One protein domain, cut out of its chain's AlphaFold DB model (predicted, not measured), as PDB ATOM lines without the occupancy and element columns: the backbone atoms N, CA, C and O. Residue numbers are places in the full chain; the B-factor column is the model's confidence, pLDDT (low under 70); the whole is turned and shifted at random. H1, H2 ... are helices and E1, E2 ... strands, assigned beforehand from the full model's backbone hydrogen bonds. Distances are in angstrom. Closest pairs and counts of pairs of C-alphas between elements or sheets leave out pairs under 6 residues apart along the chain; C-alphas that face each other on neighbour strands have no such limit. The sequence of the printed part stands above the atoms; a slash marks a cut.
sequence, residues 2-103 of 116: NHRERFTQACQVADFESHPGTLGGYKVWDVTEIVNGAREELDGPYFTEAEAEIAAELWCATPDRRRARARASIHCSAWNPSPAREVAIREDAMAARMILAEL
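This is residues 2 to 103 of the 116 residues of an uncharacterized protein of Pseudomonas cannabina pv. alisalensis (UniProt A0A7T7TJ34). Look for a small, strongly twisted sheet of three strands with a helix on each face: H2 runs along the strands on one face, and the long H3 crosses E2 on the other. H1, near the first printed residue, packs on H2 away from the sheet, while the hairpin E1 and E2 bends so that its turn lies away from E3. The printed part has 102 residues, with three named helices and three named strands in the order H1 E1 E2 H2 E3 H3; the sheet's order is E2 E1 E3, antiparallel, and the class is mixed, helices and strands. The whole is compact, with a radius of gyration of the C-alphas of 13.9 A and spans of 41 by 34 by 23 A.

Find C-alpha 3 at (-14.108, 3.581, 5.955); from there H1 runs to residue 10, 10.4 A on. E1, residues 25 to 35, covers 28.7 A and bends by 58 degrees at residue 31. E2, residues 38 to 46, covers 21.4 A and bends by 67 degrees at residue 43. H2, residues 49 to 60, is 16.1 A long, and E3, residues 69 to 76, begins at (-14.111, 0.770, -9.175) and covers 22.6 A. H3, residues 83 to 103, runs 30.7 A to C-alpha 103 at (-14.920, 13.285, 2.955).

Begin at the inner strand E1. With E3 it is antiparallel, where N 28 and O 73 are 2.9 A apart, within hydrogen-bond range; with E2 it forms an antiparallel hairpin, where N 33 and O 40 are 2.9 A apart, also within range. E2, H2 and E3 make a split strand-helix-strand unit, two strands running the same way with E1 between them, and its crossover is right-handed. H2 is on the sheet at a height of 7.9 A, along the strands; its closest C-alphas to E3 are Ala 52 and Ala 70, 5.0 A. On the opposite face H3, at a height of 8.6 A, runs across the strands, at 69 degrees to E2 on the local plane; the closest C-alphas, Pro 45 and Ala 93, are 4.8 A apart. H1 touches H2 at residues 50 to 54 alone, closest at C-alphas 10 and 50, 6.2 A, a shallow tilt of 24 degrees, opposite ways. H2 and H3 only just touch, with 3 pairs of C-alphas within 8 A, closest at Ala 55 and Leu 100, 6.7 A. In H1 and H2 every O i to N i+4 pair is within hydrogen-bond range, and in H3 16 of 17 are.

The C-alphas farthest apart, Leu 23 and Pro 63, are 41.5 A apart. The printed part has no cut, and its long link, 14 residues, joins H1 to E1. The mean pLDDT of the printed part is 94.0, and no printed residue is under 70.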
ATOM      1  N   ASN A   2     -15.030  -0.064   9.168       92.56
ATOM      2  CA  ASN A   2     -15.622   1.110   8.512       92.56
ATOM      3  C   ASN A   2     -14.584   1.837   7.628       92.56
ATOM      4  O   ASN A   2     -13.399   1.496   7.653       92.56
ATOM      5  N   HIS A   3     -15.013   2.837   6.846       96.19
ATOM      6  CA  HIS A   3     -14.108   3.581   5.955       96.19
ATOM      7  C   HIS A   3     -12.941   4.234   6.710       96.19
ATOM      8  O   HIS A   3     -11.808   4.160   6.248       96.19
ATOM      9  N   ARG A   4     -13.186   4.826   7.889       95.81
ATOM     10  CA  ARG A   4     -12.149   5.520   8.677       95.81
ATOM     11  C   ARG A   4     -11.069   4.549   9.148       95.81
ATOM     12  O   ARG A   4      -9.893   4.836   8.995       95.81
ATOM     13  N   GLU A   5     -11.462   3.384   9.654       95.12
ATOM     14  CA  GLU A   5     -10.528   2.343  10.097       95.12
ATOM     15  C   GLU A   5      -9.643   1.843   8.942       95.12
ATOM     16  O   GLU A   5      -8.419   1.796   9.083       95.12
ATOM     17  N   ARG A   6     -10.249   1.510   7.789       96.88
ATOM     18  CA  ARG A   6      -9.516   1.094   6.578       96.88
ATOM     19  C   ARG A   6      -8.553   2.185   6.108       96.88
ATOM     20  O   ARG A   6      -7.400   1.893   5.804       96.88
ATOM     21  N   PHE A   7      -9.010   3.435   6.095       97.50
ATOM     22  CA  PHE A   7      -8.210   4.591   5.697       97.50
ATOM     23  C   PHE A   7      -7.012   4.817   6.625       97.50
ATOM     24  O   PHE A   7      -5.895   5.015   6.154       97.50
ATOM     25  N   THR A   8      -7.205   4.732   7.945       95.56
ATOM     26  CA  THR A   8      -6.112   4.872   8.919       95.56
ATOM     27  C   THR A   8      -5.031   3.814   8.712       95.56
ATOM     28  O   THR A   8      -3.846   4.132   8.801       95.56
ATOM     29  N   GLN A   9      -5.414   2.571   8.409       95.38
ATOM     30  CA  GLN A   9      -4.452   1.523   8.072       95.38
ATOM     31  C   GLN A   9      -3.736   1.824   6.749       95.38
ATOM     32  O   GLN A   9      -2.515   1.707   6.678       95.38
ATOM     33  N   ALA A  10      -4.470   2.253   5.722       96.62
ATOM     34  CA  ALA A  10      -3.904   2.594   4.421       96.62
ATOM     35  C   ALA A  10      -2.884   3.748   4.493       96.62
ATOM     36  O   ALA A  10      -1.828   3.686   3.868       96.62
ATOM     37  N   CYS A  11      -3.140   4.749   5.339       95.88
ATOM     38  CA  CYS A  11      -2.242   5.882   5.569       95.88
ATOM     39  C   CYS A  11      -0.886   5.513   6.195       95.88
ATOM     40  O   CYS A  11       0.003   6.362   6.248       95.88
ATOM     41  N   GLN A  12      -0.695   4.276   6.666       94.75
ATOM     42  CA  GLN A  12       0.625   3.795   7.090       94.75
ATOM     43  C   GLN A  12       1.587   3.639   5.901       94.75
ATOM     44  O   GLN A  12       2.803   3.630   6.087       94.75
ATOM     45  N   VAL A  13       1.053   3.536   4.680       95.62
ATOM     46  CA  VAL A  13       1.825   3.482   3.439       95.62
ATOM     47  C   VAL A  13       2.069   4.905   2.932       95.62
ATOM     48  O   VAL A  13       1.129   5.641   2.619       95.62
ATOM     49  N   ALA A  14       3.342   5.295   2.861       91.38
ATOM     50  CA  ALA A  14       3.770   6.654   2.516       91.38
ATOM     51  C   ALA A  14       4.216   6.835   1.052       91.38
ATOM     52  O   ALA A  14       4.445   7.966   0.634       91.38
ATOM     53  N   ASP A  15       4.361   5.751   0.287       95.44
ATOM     54  CA  ASP A  15       4.729   5.783  -1.134       95.44
ATOM     55  C   ASP A  15       4.090   4.594  -1.866       95.44
ATOM     56  O   ASP A  15       3.553   3.678  -1.240       95.44
ATOM     57  N   PHE A  16       4.140   4.602  -3.193       96.88
ATOM     58  CA  PHE A  16       3.551   3.565  -4.029       96.88
ATOM     59  C   PHE A  16       4.202   2.189  -3.826       96.88
ATOM     60  O   PHE A  16       5.423   2.050  -3.710       96.88
ATOM     61  N   GLU A  17       3.379   1.139  -3.866       96.12
ATOM     62  CA  GLU A  17       3.857  -0.244  -3.832       96.12
ATOM     63  C   GLU A  17       4.716  -0.537  -5.073       96.12
ATOM     64  O   GLU A  17       4.273  -0.358  -6.209       96.12
ATOM     65  N   SER A  18       5.942  -1.030  -4.870       94.38
ATOM     66  CA  SER A  18       6.821  -1.438  -5.971       94.38
ATOM     67  C   SER A  18       6.239  -2.620  -6.757       94.38
ATOM     68  O   SER A  18       5.679  -3.553  -6.184       94.38
ATOM     69  N   HIS A  19       6.415  -2.619  -8.080       91.69
ATOM     70  CA  HIS A  19       5.999  -3.713  -8.951       91.69
ATOM     71  C   HIS A  19       7.212  -4.576  -9.352       91.69
ATOM     72  O   HIS A  19       8.092  -4.094 -10.062       91.69
ATOM     73  N   PRO A  20       7.278  -5.864  -8.956       84.06
ATOM     74  CA  PRO A  20       8.490  -6.681  -9.096       84.06
ATOM     75  C   PRO A  20       8.874  -7.019 -10.549       84.06
ATOM     76  O   PRO A  20       9.971  -7.515 -10.787       84.06
ATOM     77  N   GLY A  21       7.993  -6.771 -11.523       80.25
ATOM     78  CA  GLY A  21       8.224  -7.063 -12.942       80.25
ATOM     79  C   GLY A  21       8.930  -5.956 -13.732       80.25
ATOM     80  O   GLY A  21       9.205  -6.147 -14.915       80.25
ATOM     81  N   THR A  22       9.202  -4.799 -13.123       81.19
ATOM     82  CA  THR A  22       9.744  -3.625 -13.824       81.19
ATOM     83  C   THR A  22      10.798  -2.902 -12.988       81.19
ATOM     84  O   THR A  22      10.643  -2.695 -11.785       81.19
ATOM     85  N   LEU A  23      11.900  -2.496 -13.627       84.19
ATOM     86  CA  LEU A  23      12.949  -1.728 -12.955       84.19
ATOM     87  C   LEU A  23      12.419  -0.330 -12.607       84.19
ATOM     88  O   LEU A  23      12.154   0.471 -13.500       84.19
ATOM     89  N   GLY A  24      12.269  -0.044 -11.313       84.25
ATOM     90  CA  GLY A  24      11.735   1.240 -10.850       84.25
ATOM     91  C   GLY A  24      10.253   1.433 -11.175       84.25
ATOM     92  O   GLY A  24       9.822   2.575 -11.374       84.25
ATOM     93  N   GLY A  25       9.493   0.338 -11.283       93.56
ATOM     94  CA  GLY A  25       8.051   0.408 -11.440       93.56
ATOM     95  C   GLY A  25       7.275   0.252 -10.145       93.56
ATOM     96  O   GLY A  25       7.729  -0.370  -9.185       93.56
ATOM     97  N   TYR A  26       6.092   0.845 -10.134       95.69
ATOM     98  CA  TYR A  26       5.229   0.961  -8.973       95.69
ATOM     99  C   TYR A  26       3.758   0.989  -9.397       95.69
ATOM    100  O   TYR A  26       3.429   1.309 -10.544       95.69
ATOM    101  N   LYS A  27       2.871   0.596  -8.484       97.00
ATOM    102  CA  LYS A  27       1.423   0.609  -8.702       97.00
ATOM    103  C   LYS A  27       0.849   1.958  -8.297       97.00
ATOM    104  O   LYS A  27       1.111   2.433  -7.200       97.00
ATOM    105  N   VAL A  28       0.025   2.509  -9.169       97.44
ATOM    106  CA  VAL A  28      -0.792   3.694  -8.914       97.44
ATOM    107  C   VAL A  28      -2.244   3.253  -8.950       97.44
ATOM    108  O   VAL A  28      -2.612   2.477  -9.834       97.44
ATOM    109  N   TRP A  29      -3.039   3.678  -7.973       98.44
ATOM    110  CA  TRP A  29      -4.436   3.278  -7.863       98.44
ATOM    111  C   TRP A  29      -5.366   4.433  -8.199       98.44
ATOM    112  O   TRP A  29      -5.312   5.466  -7.554       98.44
ATOM    113  N   ASP A  30      -6.268   4.223  -9.145       98.31
ATOM    114  CA  ASP A  30      -7.245   5.222  -9.572       98.31
ATOM    115  C   ASP A  30      -8.665   4.690  -9.348       98.31
ATOM    116  O   ASP A  30      -8.896   3.476  -9.267       98.31
ATOM    117  N   VAL A  31      -9.643   5.590  -9.290       98.06
ATOM    118  CA  VAL A  31     -11.063   5.246  -9.385       98.06
ATOM    119  C   VAL A  31     -11.505   5.417 -10.828       98.06
ATOM    120  O   VAL A  31     -11.279   6.437 -11.467       98.06
ATOM    121  N   THR A  32     -12.157   4.392 -11.350       96.88
ATOM    122  CA  THR A  32     -12.397   4.223 -12.778       96.88
ATOM    123  C   THR A  32     -13.830   3.756 -13.000       96.88
ATOM    124  O   THR A  32     -14.323   2.911 -12.252       96.88
ATOM    125  N   GLU A  33     -14.497   4.231 -14.048       95.00
ATOM    126  CA  GLU A  33     -15.845   3.793 -14.433       95.00
ATOM    127  C   GLU A  33     -15.915   3.470 -15.932       95.00
ATOM    128  O   GLU A  33     -15.138   3.986 -16.733       95.00
ATOM    129  N   ILE A  34     -16.832   2.578 -16.324       91.38
ATOM    130  CA  ILE A  34     -17.133   2.328 -17.739       91.38
ATOM    131  C   ILE A  34     -18.318   3.194 -18.169       91.38
ATOM    132  O   ILE A  34     -19.460   2.911 -17.795       91.38
ATOM    133  N   VAL A  35     -18.047   4.187 -19.012       89.31
ATOM    134  CA  VAL A  35     -19.022   5.114 -19.597       89.31
ATOM    135  C   VAL A  35     -19.044   4.892 -21.107       89.31
ATOM    136  O   VAL A  35     -18.012   4.922 -21.768       89.31
ATOM    137  N   ASN A  36     -20.218   4.598 -21.677       89.56
ATOM    138  CA  ASN A  36     -20.386   4.340 -23.118       89.56
ATOM    139  C   ASN A  36     -19.405   3.301 -23.712       89.56
ATOM    140  O   ASN A  36     -19.007   3.392 -24.870       89.56
ATOM    141  N   GLY A  37     -19.010   2.300 -22.918       89.75
ATOM    142  CA  GLY A  37     -18.059   1.257 -23.326       89.75
ATOM    143  C   GLY A  37     -16.583   1.668 -23.248       89.75
ATOM    144  O   GLY A  37     -15.716   0.812 -23.422       89.75
ATOM    145  N   ALA A  38     -16.288   2.930 -22.936       91.56
ATOM    146  CA  ALA A  38     -14.947   3.415 -22.647       91.56
ATOM    147  C   ALA A  38     -14.695   3.425 -21.140       91.56
ATOM    148  O   ALA A  38     -15.612   3.607 -20.340       91.56
ATOM    149  N   ARG A  39     -13.439   3.214 -20.747       92.12
ATOM    150  CA  ARG A  39     -13.018   3.421 -19.363       92.12
ATOM    151  C   ARG A  39     -12.612   4.876 -19.186       92.12
ATOM    152  O   ARG A  39     -11.743   5.342 -19.916       92.12
ATOM    153  N   GLU A  40     -13.188   5.520 -18.186       93.44
ATOM    154  CA  GLU A  40     -12.862   6.881 -17.778       93.44
ATOM    155  C   GLU A  40     -12.309   6.873 -16.351       93.44
ATOM    156  O   GLU A  40     -12.755   6.096 -15.501       93.44
ATOM    157  N   GLU A  41     -11.307   7.713 -16.115       94.75
ATOM    158  CA  GLU A  41     -10.772   8.005 -14.787       94.75
ATOM    159  C   GLU A  41     -11.696   9.014 -14.097       94.75
ATOM    160  O   GLU A  41     -12.159   9.967 -14.724       94.75
ATOM    161  N   LEU A  42     -12.016   8.767 -12.830       94.38
ATOM    162  CA  LEU A  42     -12.916   9.604 -12.038       94.38
ATOM    163  C   LEU A  42     -12.188  10.364 -10.938       94.38
ATOM    164  O   LEU A  42     -12.564  11.495 -10.641       94.38
ATOM    165  N   ASP A  43     -11.223   9.713 -10.294       96.56
ATOM    166  CA  ASP A  43     -10.575  10.203  -9.082       96.56
ATOM    167  C   ASP A  43      -9.274   9.430  -8.822       96.56
ATOM    168  O   ASP A  43      -9.076   8.337  -9.362       96.56
ATOM    169  N   GLY A  44      -8.424   9.976  -7.961       96.19
ATOM    170  CA  GLY A  44      -7.054   9.535  -7.737       96.19
ATOM    171  C   GLY A  44      -6.033  10.518  -8.318       96.19
ATOM    172  O   GLY A  44      -6.387  11.648  -8.662       96.19
ATOM    173  N   PRO A  45      -4.756  10.115  -8.401       98.06
ATOM    174  CA  PRO A  45      -4.211   8.816  -7.995       98.06
ATOM    175  C   PRO A  45      -4.229   8.588  -6.473       98.06
ATOM    176  O   PRO A  45      -4.313   9.520  -5.689       98.06
ATOM    177  N   TYR A  46      -4.106   7.337  -6.037       98.38
ATOM    178  CA  TYR A  46      -4.010   6.915  -4.638       98.38
ATOM    179  C   TYR A  46      -2.791   6.011  -4.424       98.38
ATOM    180  O   TYR A  46      -2.395   5.243  -5.308       98.38
ATOM    181  N   PHE A  47      -2.206   6.067  -3.223       98.19
ATOM    182  CA  PHE A  47      -1.039   5.250  -2.873       98.19
ATOM    183  C   PHE A  47      -1.387   3.766  -2.711       98.19
ATOM    184  O   PHE A  47      -0.544   2.903  -2.961       98.19
ATOM    185  N   THR A  48      -2.614   3.460  -2.283       98.38
ATOM    186  CA  THR A  48      -3.041   2.099  -1.942       98.38
ATOM    187  C   THR A  48      -4.375   1.720  -2.583       98.38
ATOM    188  O   THR A  48      -5.229   2.567  -2.838       98.38
ATOM    189  N   GLU A  49      -4.584   0.414  -2.767       98.31
ATOM    190  CA  GLU A  49      -5.873  -0.147  -3.195       98.31
ATOM    191  C   GLU A  49      -6.997   0.246  -2.236       98.31
ATOM    192  O   GLU A  49      -8.053   0.691  -2.666       98.31
ATOM    193  N   ALA A  50      -6.738   0.149  -0.929       98.31
ATOM    194  CA  ALA A  50      -7.728   0.428   0.102       98.31
ATOM    195  C   ALA A  50      -8.271   1.863   0.023       98.31
ATOM    196  O   ALA A  50      -9.463   2.069   0.232       98.31
ATOM    197  N   GLU A  51      -7.428   2.848  -0.293       98.50
ATOM    198  CA  GLU A  51      -7.866   4.235  -0.493       98.50
ATOM    199  C   GLU A  51      -8.754   4.381  -1.723       98.50
ATOM    200  O   GLU A  51      -9.855   4.924  -1.617       98.50
ATOM    201  N   ALA A  52      -8.322   3.830  -2.860       98.56
ATOM    202  CA  ALA A  52      -9.106   3.856  -4.088       98.56
ATOM    203  C   ALA A  52     -10.436   3.099  -3.942       98.56
ATOM    204  O   ALA A  52     -11.444   3.508  -4.513       98.56
ATOM    205  N   GLU A  53     -10.485   2.016  -3.164       98.38
ATOM    206  CA  GLU A  53     -11.727   1.294  -2.883       98.38
ATOM    207  C   GLU A  53     -12.696   2.121  -2.038       98.38
ATOM    208  O   GLU A  53     -13.881   2.171  -2.363       98.38
ATOM    209  N   ILE A  54     -12.215   2.798  -0.987       98.38
ATOM    210  CA  ILE A  54     -13.059   3.695  -0.184       98.38
ATOM    211  C   ILE A  54     -13.602   4.815  -1.076       98.38
ATOM    212  O   ILE A  54     -14.801   5.087  -1.059       98.38
ATOM    213  N   ALA A  55     -12.747   5.437  -1.890       98.00
ATOM    214  CA  ALA A  55     -13.168   6.473  -2.826       98.00
ATOM    215  C   ALA A  55     -14.208   5.942  -3.831       98.00
ATOM    216  O   ALA A  55     -15.248   6.567  -4.040       98.00
ATOM    217  N   ALA A  56     -14.000   4.751  -4.398       97.81
ATOM    218  CA  ALA A  56     -14.954   4.115  -5.303       97.81
ATOM    219  C   ALA A  56     -16.303   3.796  -4.628       97.81
ATOM    220  O   ALA A  56     -17.353   3.958  -5.254       97.81
ATOM    221  N   GLU A  57     -16.295   3.369  -3.362       96.88
ATOM    222  CA  GLU A  57     -17.501   3.143  -2.553       96.88
ATOM    223  C   GLU A  57     -18.286   4.449  -2.352       96.88
ATOM    224  O   GLU A  57     -19.510   4.460  -2.513       96.88
ATOM    225  N   LEU A  58     -17.593   5.564  -2.084       95.94
ATOM    226  CA  LEU A  58     -18.203   6.895  -1.985       95.94
ATOM    227  C   LEU A  58     -18.790   7.355  -3.325       95.94
ATOM    228  O   LEU A  58     -19.928   7.823  -3.365       95.94
ATOM    229  N   TRP A  59     -18.069   7.162  -4.432       95.50
ATOM    230  CA  TRP A  59     -18.588   7.454  -5.769       95.50
ATOM    231  C   TRP A  59     -19.839   6.632  -6.086       95.50
ATOM    232  O   TRP A  59     -20.828   7.187  -6.566       95.50
ATOM    233  N   CYS A  60     -19.854   5.344  -5.736       94.69
ATOM    234  CA  CYS A  60     -21.019   4.479  -5.925       94.69
ATOM    235  C   CYS A  60     -22.252   4.913  -5.120       94.69
ATOM    236  O   CYS A  60     -23.369   4.551  -5.497       94.69
ATOM    237  N   ALA A  61     -22.074   5.678  -4.038       91.69
ATOM    238  CA  ALA A  61     -23.176   6.257  -3.275       91.69
ATOM    239  C   ALA A  61     -23.834   7.454  -3.992       91.69
ATOM    240  O   ALA A  61     -24.951   7.840  -3.638       91.69
ATOM    241  N   THR A  62     -23.187   8.024  -5.017       89.69
ATOM    242  CA  THR A  62     -23.786   9.076  -5.847       89.69
ATOM    243  C   THR A  62     -24.750   8.469  -6.885       89.69
ATOM    244  O   THR A  62     -24.455   7.415  -7.460       89.69
ATOM    245  N   PRO A  63     -25.920   9.091  -7.153       81.94
ATOM    246  CA  PRO A  63     -26.976   8.490  -7.977       81.94
ATOM    247  C   PRO A  63     -26.539   8.026  -9.376       81.94
ATOM    248  O   PRO A  63     -27.024   6.987  -9.834       81.94
ATOM    249  N   ASP A  64     -25.600   8.747  -9.999       82.50
ATOM    250  CA  ASP A  64     -25.187   8.560 -11.396       82.50
ATOM    251  C   ASP A  64     -23.892   7.745 -11.577       82.50
ATOM    252  O   ASP A  64     -23.550   7.403 -12.706       82.50
ATOM    253  N   ARG A  65     -23.173   7.391 -10.497       80.62
ATOM    254  CA  ARG A  65     -21.821   6.780 -10.569       80.62
ATOM    255  C   ARG A  65     -21.721   5.411  -9.900       80.62
ATOM    256  O   ARG A  65     -20.751   5.081  -9.220       80.62
ATOM    257  N   ARG A  66     -22.734   4.560 -10.092       82.12
ATOM    258  CA  ARG A  66     -22.840   3.240  -9.427       82.12
ATOM    259  C   ARG A  66     -21.791   2.208  -9.871       82.12
ATOM    260  O   ARG A  66     -21.776   1.088  -9.350       82.12
ATOM    261  N   ARG A  67     -20.965   2.518 -10.876       90.81
ATOM    262  CA  ARG A  67     -20.005   1.577 -11.474       90.81
ATOM    263  C   ARG A  67     -18.547   1.982 -11.252       90.81
ATOM    264  O   ARG A  67     -17.674   1.356 -11.850       90.81
ATOM    265  N   ALA A  68     -18.282   2.952 -10.379       95.62
ATOM    266  CA  ALA A  68     -16.930   3.303  -9.958       95.62
ATOM    267  C   ALA A  68     -16.210   2.102  -9.315       95.62
ATOM    268  O   ALA A  68     -16.794   1.363  -8.517       95.62
ATOM    269  N   ARG A  69     -14.950   1.867  -9.683       96.81
ATOM    270  CA  ARG A  69     -14.111   0.770  -9.175       96.81
ATOM    271  C   ARG A  69     -12.672   1.236  -9.004       96.81
ATOM    272  O   ARG A  69     -12.175   1.964  -9.859       96.81
ATOM    273  N   ALA A  70     -12.010   0.747  -7.960       98.06
ATOM    274  CA  ALA A  70     -10.565   0.867  -7.820       98.06
ATOM    275  C   ALA A  70      -9.855   0.088  -8.932       98.06
ATOM    276  O   ALA A  70     -10.279  -1.010  -9.317       98.06
ATOM    277  N   ARG A  71      -8.771   0.651  -9.461       97.44
ATOM    278  CA  ARG A  71      -7.966   0.004 -10.491       97.44
ATOM    279  C   ARG A  71      -6.506   0.404 -10.383       97.44
ATOM    280  O   ARG A  71      -6.196   1.582 -10.298       97.44
ATOM    281  N   ALA A  72      -5.624  -0.586 -10.483       96.81
ATOM    282  CA  ALA A  72      -4.195  -0.346 -10.563       96.81
ATOM    283  C   ALA A  72      -3.729  -0.098 -12.005       96.81
ATOM    284  O   ALA A  72      -4.093  -0.833 -12.934       96.81
ATOM    285  N   SER A  73      -2.837   0.873 -12.143       95.00
ATOM    286  CA  SER A  73      -1.991   1.131 -13.303       95.00
ATOM    287  C   SER A  73      -0.526   0.931 -12.902       95.00
ATOM    288  O   SER A  73      -0.126   1.260 -11.786       95.00
ATOM    289  N   ILE A  74       0.297   0.368 -13.792       94.50
ATOM    290  CA  ILE A  74       1.735   0.194 -13.531       94.50
ATOM    291  C   ILE A  74       2.476   1.375 -14.143       94.50
ATOM    292  O   ILE A  74       2.487   1.551 -15.362       94.50
ATOM    293  N   HIS A  75       3.123   2.157 -13.289       92.94
ATOM    294  CA  HIS A  75       4.045   3.207 -13.691       92.94
ATOM    295  C   HIS A  75       5.472   2.674 -13.612       92.94
ATOM    296  O   HIS A  75       5.775   1.801 -12.806       92.94
ATOM    297  N   CYS A  76       6.347   3.160 -14.489       92.00
ATOM    298  CA  CYS A  76       7.742   2.745 -14.546       92.00
ATOM    299  C   CYS A  76       8.601   3.947 -14.922       92.00
ATOM    300  O   CYS A  76       8.547   4.429 -16.057       92.00
ATOM    301  N   SER A  77       9.401   4.415 -13.968       87.00
ATOM    302  CA  SER A  77      10.302   5.553 -14.171       87.00
ATOM    303  C   SER A  77      11.364   5.262 -15.238       87.00
ATOM    304  O   SER A  77      11.782   6.168 -15.949       87.00
ATOM    305  N   ALA A  78      11.742   3.994 -15.441       87.38
ATOM    306  CA  ALA A  78      12.644   3.600 -16.523       87.38
ATOM    307  C   ALA A  78      12.003   3.696 -17.923       87.38
ATOM    308  O   ALA A  78      12.720   3.848 -18.909       87.38
ATOM    309  N   TRP A  79      10.671   3.605 -18.036       87.06
ATOM    310  CA  TRP A  79       9.962   3.702 -19.322       87.06
ATOM    311  C   TRP A  79       9.635   5.141 -19.715       87.06
ATOM    312  O   TRP A  79       9.574   5.454 -20.901       87.06
ATOM    313  N   ASN A  80       9.426   6.014 -18.731       85.19
ATOM    314  CA  ASN A  80       9.187   7.436 -18.953       85.19
ATOM    315  C   ASN A  80       9.933   8.270 -17.897       85.19
ATOM    316  O   ASN A  80       9.310   8.755 -16.946       85.19
ATOM    317  N   PRO A  81      11.266   8.396 -18.030       84.81
ATOM    318  CA  PRO A  81      12.098   9.051 -17.033       84.81
ATOM    319  C   PRO A  81      11.851  10.558 -17.038       84.81
ATOM    320  O   PRO A  81      12.338  11.292 -17.895       84.81
ATOM    321  N   SER A  82      11.098  11.027 -16.048       93.69
ATOM    322  CA  SER A  82      10.877  12.449 -15.802       93.69
ATOM    323  C   SER A  82      10.747  12.697 -14.299       93.69
ATOM    324  O   SER A  82       9.698  12.402 -13.726       93.69
ATOM    325  N   PRO A  83      11.778  13.262 -13.639       92.31
ATOM    326  CA  PRO A  83      11.725  13.548 -12.205       92.31
ATOM    327  C   PRO A  83      10.548  14.449 -11.819       92.31
ATOM    328  O   PRO A  83       9.918  14.229 -10.792       92.31
ATOM    329  N   ALA A  84      10.203  15.423 -12.668       95.44
ATOM    330  CA  ALA A  84       9.060  16.302 -12.432       95.44
ATOM    331  C   ALA A  84       7.734  15.525 -12.407       95.44
ATOM    332  O   ALA A  84       6.887  15.780 -11.558       95.44
ATOM    333  N   ARG A  85       7.572  14.539 -13.298       93.38
ATOM    334  CA  ARG A  85       6.387  13.671 -13.325       93.38
ATOM    335  C   ARG A  85       6.310  12.772 -12.091       93.38
ATOM    336  O   ARG A  85       5.225  12.562 -11.563       93.38
ATOM    337  N   GLU A  86       7.449  12.249 -11.645       94.88
ATOM    338  CA  GLU A  86       7.542  11.396 -10.452       94.88
ATOM    339  C   GLU A  86       7.211  12.142  -9.156       94.88
ATOM    340  O   GLU A  86       6.653  11.549  -8.231       94.88
ATOM    341  N   VAL A  87       7.545  13.432  -9.090       95.56
ATOM    342  CA  VAL A  87       7.136  14.314  -7.991       95.56
ATOM    343  C   VAL A  87       5.642  14.610  -8.087       95.56
ATOM    344  O   VAL A  87       4.919  14.328  -7.136       95.56
ATOM    345  N   ALA A  88       5.171  15.072  -9.251       96.56
ATOM    346  CA  ALA A  88       3.775  15.458  -9.451       96.56
ATOM    347  C   ALA A  88       2.797  14.333  -9.075       96.56
ATOM    348  O   ALA A  88       1.880  14.556  -8.299       96.56
ATOM    349  N   ILE A  89       3.045  13.092  -9.507       96.25
ATOM    350  CA  ILE A  89       2.139  11.971  -9.205       96.25
ATOM    351  C   ILE A  89       2.054  11.630  -7.707       96.25
ATOM    352  O   ILE A  89       1.028  11.137  -7.243       96.25
ATOM    353  N   ARG A  90       3.115  11.892  -6.931       96.88
ATOM    354  CA  ARG A  90       3.106  11.712  -5.468       96.88
ATOM    355  C   ARG A  90       2.399  12.865  -4.766       96.88
ATOM    356  O   ARG A  90       1.702  12.635  -3.781       96.88
ATOM    357  N   GLU A  91       2.575  14.085  -5.266       97.44
ATOM    358  CA  GLU A  91       1.859  15.265  -4.776       97.44
ATOM    359  C   GLU A  91       0.352  15.134  -5.031       97.44
ATOM    360  O   GLU A  91      -0.434  15.307  -4.099       97.44
ATOM    361  N   ASP A  92      -0.038  14.717  -6.237       97.69
ATOM    362  CA  ASP A  92      -1.429  14.445  -6.606       97.69
ATOM    363  C   ASP A  92      -2.026  13.338  -5.721       97.69
ATOM    364  O   ASP A  92      -3.123  13.499  -5.184       97.69
ATOM    365  N   ALA A  93      -1.277  12.256  -5.466       97.94
ATOM    366  CA  ALA A  93      -1.741  11.181  -4.587       97.94
ATOM    367  C   ALA A  93      -1.921  11.622  -3.128       97.94
ATOM    368  O   ALA A  93      -2.855  11.192  -2.443       97.94
ATOM    369  N   MET A  94      -1.057  12.514  -2.640       97.62
ATOM    370  CA  MET A  94      -1.220  13.110  -1.318       97.62
ATOM    371  C   MET A  94      -2.436  14.043  -1.268       97.62
ATOM    372  O   MET A  94      -3.183  14.010  -0.289       97.62
ATOM    373  N   ALA A  95      -2.672  14.834  -2.316       97.69
ATOM    374  CA  ALA A  95      -3.847  15.696  -2.412       97.69
ATOM    375  C   ALA A  95      -5.150  14.878  -2.420       97.69
ATOM    376  O   ALA A  95      -6.058  15.173  -1.638       97.69
ATOM    377  N   ALA A  96      -5.220  13.803  -3.211       98.00
ATOM    378  CA  ALA A  96      -6.363  12.890  -3.231       98.00
ATOM    379  C   ALA A  96      -6.603  12.244  -1.854       98.00
ATOM    380  O   ALA A  96      -7.727  12.238  -1.351       98.00
ATOM    381  N   ARG A  97      -5.540  11.790  -1.173       98.00
ATOM    382  CA  ARG A  97      -5.613  11.286   0.211       98.00
ATOM    383  C   ARG A  97      -6.178  12.330   1.182       98.00
ATOM    384  O   ARG A  97      -6.982  11.974   2.042       98.00
ATOM    385  N   MET A  98      -5.779  13.599   1.060       97.44
ATOM    386  CA  MET A  98      -6.297  14.706   1.883       97.44
ATOM    387  C   MET A  98      -7.788  14.937   1.677       97.44
ATOM    388  O   MET A  98      -8.525  15.025   2.658       97.44
ATOM    389  N   ILE A  99      -8.234  14.957   0.425       97.75
ATOM    390  CA  ILE A  99      -9.651  15.100   0.084       97.75
ATOM    391  C   ILE A  99     -10.450  13.905   0.620       97.75
ATOM    392  O   ILE A  99     -11.481  14.085   1.265       97.75
ATOM    393  N   LEU A 100      -9.952  12.680   0.423       97.94
ATOM    394  CA  LEU A 100     -10.611  11.471   0.915       97.94
ATOM    395  C   LEU A 100     -10.750  11.476   2.443       97.94
ATOM    396  O   LEU A 100     -11.814  11.129   2.956       97.94
ATOM    397  N   ALA A 101      -9.706  11.903   3.162       97.62
ATOM    398  CA  ALA A 101      -9.733  12.039   4.616       97.62
ATOM    399  C   ALA A 101     -10.848  12.988   5.070       97.62
ATOM    400  O   ALA A 101     -11.621  12.642   5.965       97.62
ATOM    401  N   GLU A 102     -10.972  14.149   4.423       97.25
ATOM    402  CA  GLU A 102     -12.020  15.127   4.713       97.25
ATOM    403  C   GLU A 102     -13.419  14.542   4.473       97.25
ATOM    404  O   GLU A 102     -14.272  14.603   5.362       97.25
ATOM    405  N   LEU A 103     -13.632  13.882   3.330       96.19
ATOM    406  CA  LEU A 103     -14.920  13.285   2.955       96.19
ATOM    407  C   LEU A 103     -15.416  12.227   3.951       96.19
ATOM    408  O   LEU A 103     -16.621  12.112   4.180       96.19
TER     409      LEU A 103